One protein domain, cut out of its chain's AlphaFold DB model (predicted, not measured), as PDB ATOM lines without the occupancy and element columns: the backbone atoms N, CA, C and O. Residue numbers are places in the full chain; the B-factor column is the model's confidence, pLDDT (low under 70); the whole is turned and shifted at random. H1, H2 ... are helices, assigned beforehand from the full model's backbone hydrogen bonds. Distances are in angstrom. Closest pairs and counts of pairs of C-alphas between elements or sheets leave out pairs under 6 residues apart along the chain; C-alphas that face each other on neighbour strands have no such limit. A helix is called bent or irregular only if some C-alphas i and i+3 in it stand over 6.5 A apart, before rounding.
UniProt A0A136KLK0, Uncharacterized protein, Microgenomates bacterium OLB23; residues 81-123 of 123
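AT A GLANCE: This is residues 81 to 123 of the 123 residues of an uncharacterized protein of Microgenomates bacterium OLB23 (UniProt A0A136KLK0). One long helix, H2, makes the length of this model, and the short helix H1 is set at its beginning as the short arm of an L. Most of H2 and the tail after it, residues 100 to 123, stand free. The printed part has 43 residues with two named helices, H1 then H2, and no named strand; its class is all helix. It is extended, with a radius of gyration of the C-alphas of 15.9 A and spans of 47 by 21 by 7 A.

IN THESE COORDINATES: H2, residues 93 to 120, is 40.6 A long, from C-alpha 93 at (145.083, 192.510, 153.644) to C-alpha 120 at (160.202, 219.177, 126.980). It has a kink of 29 degrees near residue 114 and is irregular, but only just: C-alphas 115 and 118 are 7.0 A apart. H1, residues 82 to 91, is 14.4 A long and begins at C-alpha 82 (142.399, 188.728, 135.847).

HOW THE PARTS SIT: H2, with residues 95 to 99 alone, touches H1 only at the corner by their tight link; the closest C-alphas, of Leu 89 and Gly 95, are 3.9 A apart. They run opposite ways at a steep tilt of 69 degrees, only just short of about perpendicular. Every O i to N i+4 pair of H1 is within hydrogen-bond range, and 21 of 24 in H2.

THE WHOLE: The C-alphas farthest apart, of Thr 91 and Arg 123, are 48.3 A apart. The printed part has no cut and ends at the chain's last residue. Its mean pLDDT is 70.6; residues 81 to 86 and 117 to 123 are under 70.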
ATOM      1  N   SER A  81     140.749 184.110 135.144       60.22
ATOM      2  CA  SER A  81     140.566 185.512 134.778       60.22
ATOM      3  C   SER A  81     141.353 186.477 135.680       60.22
ATOM      4  O   SER A  81     141.500 186.260 136.885       60.22
ATOM      5  N   LEU A  82     141.797 187.605 135.108       60.69
ATOM      6  CA  LEU A  82     142.399 188.728 135.847       60.69
ATOM      7  C   LEU A  82     141.463 189.244 136.959       60.69
ATOM      8  O   LEU A  82     141.917 189.700 138.005       60.69
ATOM      9  N   SER A  83     140.146 189.141 136.750       63.81
ATOM     10  CA  SER A  83     139.140 189.584 137.716       63.81
ATOM     11  C   SER A  83     139.185 188.795 139.024       63.81
ATOM     12  O   SER A  83     138.903 189.369 140.076       63.81
ATOM     13  N   ASP A  84     139.511 187.505 138.982       67.50
ATOM     14  CA  ASP A  84     139.554 186.672 140.187       67.50
ATOM     15  C   ASP A  84     140.825 186.930 140.998       67.50
ATOM     16  O   ASP A  84     140.767 187.019 142.225       67.50
ATOM     17  N   LEU A  85     141.943 187.188 140.313       68.19
ATOM     18  CA  LEU A  85     143.175 187.657 140.945       68.19
ATOM     19  C   LEU A  85     142.947 189.002 141.648       68.19
ATOM     20  O   LEU A  85     143.312 189.168 142.811       68.19
ATOM     21  N   VAL A  86     142.286 189.949 140.975       69.38
ATOM     22  CA  VAL A  86     141.950 191.258 141.556       69.38
ATOM     23  C   VAL A  86     140.997 191.109 142.742       69.38
ATOM     24  O   VAL A  86     141.200 191.766 143.761       69.38
ATOM     25  N   LYS A  87     140.001 190.215 142.673       73.06
ATOM     26  CA  LYS A  87     139.134 189.914 143.825       73.06
ATOM     27  C   LYS A  87     139.940 189.428 145.024       73.06
ATOM     28  O   LYS A  87     139.722 189.935 146.120       73.06
ATOM     29  N   VAL A  88     140.871 188.495 144.824       72.50
ATOM     30  CA  VAL A  88     141.737 187.988 145.899       72.50
ATOM     31  C   VAL A  88     142.656 189.082 146.438       72.50
ATOM     32  O   VAL A  88     142.810 189.209 147.653       72.50
ATOM     33  N   LEU A  89     143.207 189.931 145.568       71.94
ATOM     34  CA  LEU A  89     144.005 191.083 145.989       71.94
ATOM     35  C   LEU A  89     143.187 192.072 146.832       71.94
ATOM     36  O   LEU A  89     143.690 192.597 147.819       71.94
ATOM     37  N   ILE A  90     141.922 192.308 146.485       76.12
ATOM     38  CA  ILE A  90     141.044 193.224 147.224       76.12
ATOM     39  C   ILE A  90     140.538 192.604 148.533       76.12
ATOM     40  O   ILE A  90     140.266 193.335 149.486       76.12
ATOM     41  N   THR A  91     140.383 191.285 148.634       80.19
ATOM     42  CA  THR A  91     139.913 190.639 149.875       80.19
ATOM     43  C   THR A  91     141.044 190.377 150.871       80.19
ATOM     44  O   THR A  91     140.806 190.422 152.076       80.19
ATOM     45  N   SER A  92     142.276 190.184 150.396       79.25
ATOM     46  CA  SER A  92     143.478 189.987 151.214       79.25
ATOM     47  C   SER A  92     144.051 191.305 151.752       79.25
ATOM     48  O   SER A  92     144.246 192.261 151.005       79.25
ATOM     49  N   PHE A  93     144.407 191.348 153.042       74.38
ATOM     50  CA  PHE A  93     145.083 192.510 153.644       74.38
ATOM     51  C   PHE A  93     146.429 192.810 152.963       74.38
ATOM     52  O   PHE A  93     146.740 193.963 152.669       74.38
ATOM     53  N   VAL A  94     147.188 191.760 152.630       71.94
ATOM     54  CA  VAL A  94     148.464 191.871 151.905       71.94
ATOM     55  C   VAL A  94     148.232 192.352 150.468       71.94
ATOM     56  O   VAL A  94     148.952 193.219 149.980       71.94
ATOM     57  N   GLY A  95     147.184 191.849 149.808       71.25
ATOM     58  CA  GLY A  95     146.827 192.255 148.448       71.25
ATOM     59  C   GLY A  95     146.408 193.723 148.348       71.25
ATOM     60  O   GLY A  95     146.800 194.415 147.407       71.25
ATOM     61  N   ARG A  96     145.696 194.239 149.359       76.94
ATOM     62  CA  ARG A  96     145.357 195.668 149.471       76.94
ATOM     63  C   ARG A  96     146.600 196.535 149.608       76.94
ATOM     64  O   ARG A  96     146.680 197.569 148.949       76.94
ATOM     65  N   GLY A  97     147.564 196.105 150.423       75.31
ATOM     66  CA  GLY A  97     148.856 196.780 150.554       75.31
ATOM     67  C   GLY A  97     149.595 196.857 149.217       75.31
ATOM     68  O   GLY A  97     149.998 197.940 148.801       75.31
ATOM     69  N   ALA A  98     149.680 195.738 148.492       75.69
ATOM     70  CA  ALA A  98     150.301 195.698 147.167       75.69
ATOM     71  C   ALA A  98     149.593 196.623 146.158       75.69
ATOM     72  O   ALA A  98     150.245 197.412 145.476       75.69
ATOM     73  N   MET A  99     148.257 196.593 146.108       77.75
ATOM     74  CA  MET A  99     147.454 197.482 145.253       77.75
ATOM     75  C   MET A  99     147.680 198.961 145.581       77.75
ATOM     76  O   MET A  99     147.783 199.785 144.673       77.75
ATOM     77  N   PHE A 100     147.784 199.299 146.869       77.88
ATOM     78  CA  PHE A 100     148.046 200.664 147.314       77.88
ATOM     79  C   PHE A 100     149.429 201.153 146.867       77.88
ATOM     80  O   PHE A 100     149.536 202.250 146.324       77.88
ATOM     81  N   ILE A 101     150.470 200.328 147.020       81.12
ATOM     82  CA  ILE A 101     151.836 200.650 146.572       81.12
ATOM     83  C   ILE A 101     151.875 200.860 145.053       81.12
ATOM     84  O   ILE A 101     152.459 201.837 144.578       81.12
ATOM     85  N   ILE A 102     151.217 199.986 144.284       78.19
ATOM     86  CA  ILE A 102     151.135 200.110 142.820       78.19
ATOM     87  C   ILE A 102     150.415 201.410 142.437       78.19
ATOM     88  O   ILE A 102     150.920 202.179 141.617       78.19
ATOM     89  N   GLY A 103     149.268 201.689 143.061       73.38
ATOM     90  CA  GLY A 103     148.508 202.918 142.830       73.38
ATOM     91  C   GLY A 103     149.317 204.177 143.154       73.38
ATOM     92  O   GLY A 103     149.406 205.084 142.326       73.38
ATOM     93  N   ALA A 104     149.973 204.213 144.316       77.44
ATOM     94  CA  ALA A 104     150.820 205.327 144.740       77.44
ATOM     95  C   ALA A 104     152.032 205.533 143.813       77.44
ATOM     96  O   ALA A 104     152.389 206.673 143.505       77.44
ATOM     97  N   SER A 105     152.621 204.448 143.304       74.25
ATOM     98  CA  SER A 105     153.711 204.508 142.323       74.25
ATOM     99  C   SER A 105     153.246 205.154 141.017       74.25
ATOM    100  O   SER A 105     153.901 206.063 140.510       74.25
ATOM    101  N   TYR A 106     152.071 204.768 140.509       76.50
ATOM    102  CA  TYR A 106     151.480 205.391 139.319       76.50
ATOM    103  C   TYR A 106     151.171 206.874 139.525       76.50
ATOM    104  O   TYR A 106     151.455 207.682 138.641       76.50
ATOM    105  N   VAL A 107     150.636 207.251 140.690       79.38
ATOM    106  CA  VAL A 107     150.378 208.660 141.029       79.38
ATOM    107  C   VAL A 107     151.681 209.451 141.082       79.38
ATOM    108  O   VAL A 107     151.751 210.548 140.530       79.38
ATOM    109  N   THR A 108     152.730 208.892 141.682       80.38
ATOM    110  CA  THR A 108     154.054 209.527 141.751       80.38
ATOM    111  C   THR A 108     154.642 209.728 140.355       80.38
ATOM    112  O   THR A 108     155.071 210.833 140.030       80.38
ATOM    113  N   ILE A 109     154.583 208.710 139.488       80.56
ATOM    114  CA  ILE A 109     155.054 208.799 138.096       80.56
ATOM    115  C   ILE A 109     154.242 209.830 137.307       80.56
ATOM    116  O   ILE A 109     154.815 210.651 136.592       80.56
ATOM    117  N   ALA A 110     152.914 209.819 137.436       77.25
ATOM    118  CA  ALA A 110     152.044 210.774 136.758       77.25
ATOM    119  C   ALA A 110     152.328 212.210 137.222       77.25
ATOM    120  O   ALA A 110     152.446 213.110 136.393       77.25
ATOM    121  N   THR A 111     152.514 212.410 138.526       78.38
ATOM    122  CA  THR A 111     152.873 213.706 139.118       78.38
ATOM    123  C   THR A 111     154.236 214.170 138.614       78.38
ATOM    124  O   THR A 111     154.373 215.300 138.153       78.38
ATOM    125  N   TRP A 112     155.233 213.284 138.606       78.88
ATOM    126  CA  TRP A 112     156.561 213.571 138.066       78.88
ATOM    127  C   TRP A 112     156.504 213.972 136.589       78.88
ATOM    128  O   TRP A 112     157.098 214.977 136.190       78.88
ATOM    129  N   LYS A 113     155.738 213.227 135.785       73.56
ATOM    130  CA  LYS A 113     155.540 213.490 134.356       73.56
ATOM    131  C   LYS A 113     154.823 214.822 134.124       73.56
ATOM    132  O   LYS A 113     155.229 215.575 133.245       73.56
ATOM    133  N   LEU A 114     153.819 215.157 134.936       76.19
ATOM    134  CA  LEU A 114     153.131 216.452 134.892       76.19
ATOM    135  C   LEU A 114     154.063 217.621 135.232       76.19
ATOM    136  O   LEU A 114     154.024 218.646 134.556       76.19
ATOM    137  N   LEU A 115     154.933 217.461 136.231       78.94
ATOM    138  CA  LEU A 115     155.909 218.488 136.609       78.94
ATOM    139  C   LEU A 115     156.970 218.721 135.520       78.94
ATOM    140  O   LEU A 115     157.414 219.853 135.329       78.94
ATOM    141  N   HIS A 116     157.343 217.679 134.773       72.00
ATOM    142  CA  HIS A 116     158.377 217.755 133.736       72.00
ATOM    143  C   HIS A 116     157.839 218.025 132.322       72.00
ATOM    144  O   HIS A 116     158.621 218.390 131.448       72.00
ATOM    145  N   ILE A 117     156.521 217.965 132.101       63.94
ATOM    146  CA  ILE A 117     155.886 218.241 130.797       63.94
ATOM    147  C   ILE A 117     156.226 219.636 130.242       63.94
ATOM    148  O   ILE A 117     156.346 219.800 129.030       63.94
ATOM    149  N   LYS A 118     156.448 220.645 131.098       55.16
ATOM    150  CA  LYS A 118     156.868 221.986 130.642       55.16
ATOM    151  C   LYS A 118     158.323 222.056 130.177       55.16
ATOM    152  O   LYS A 118     158.675 222.992 129.466       55.16
ATOM    153  N   ARG A 119     159.175 221.111 130.584       50.56
ATOM    154  CA  ARG A 119     160.610 221.144 130.273       50.56
ATOM    155  C   ARG A 119     160.914 220.623 128.864       50.56
ATOM    156  O   ARG A 119     161.885 221.078 128.271       50.56
ATOM    157  N   ASP A 120     160.045 219.771 128.316       50.59
ATOM    158  CA  ASP A 120     160.202 219.177 126.980       50.59
ATOM    159  C   ASP A 120     159.536 219.973 125.843       50.59
ATOM    160  O   ASP A 120     159.874 219.759 124.686       50.59
ATOM    161  N   GLN A 121     158.632 220.922 126.131       50.03
ATOM    162  CA  GLN A 121     157.978 221.756 125.098       50.03
ATOM    163  C   GLN A 121     158.660 223.113 124.843       50.03
ATOM    164  O   GLN A 121     158.122 223.950 124.124       50.03
ATOM    165  N   ALA A 122     159.837 223.347 125.432       47.47
ATOM    166  CA  ALA A 122     160.632 224.564 125.238       47.47
ATOM    167  C   ALA A 122     161.849 224.359 124.308       47.47
ATOM    168  O   ALA A 122     162.793 225.151 124.353       47.47
ATOM    169  N   ARG A 123     161.848 223.302 123.487       38.19
ATOM    170  CA  ARG A 123     162.812 223.088 122.400       38.19
ATOM    171  C   ARG A 123     162.093 222.919 121.075       38.19
ATOM    172  O   ARG A 123     161.137 222.117 121.044       38.19
TER     173      ARG A 123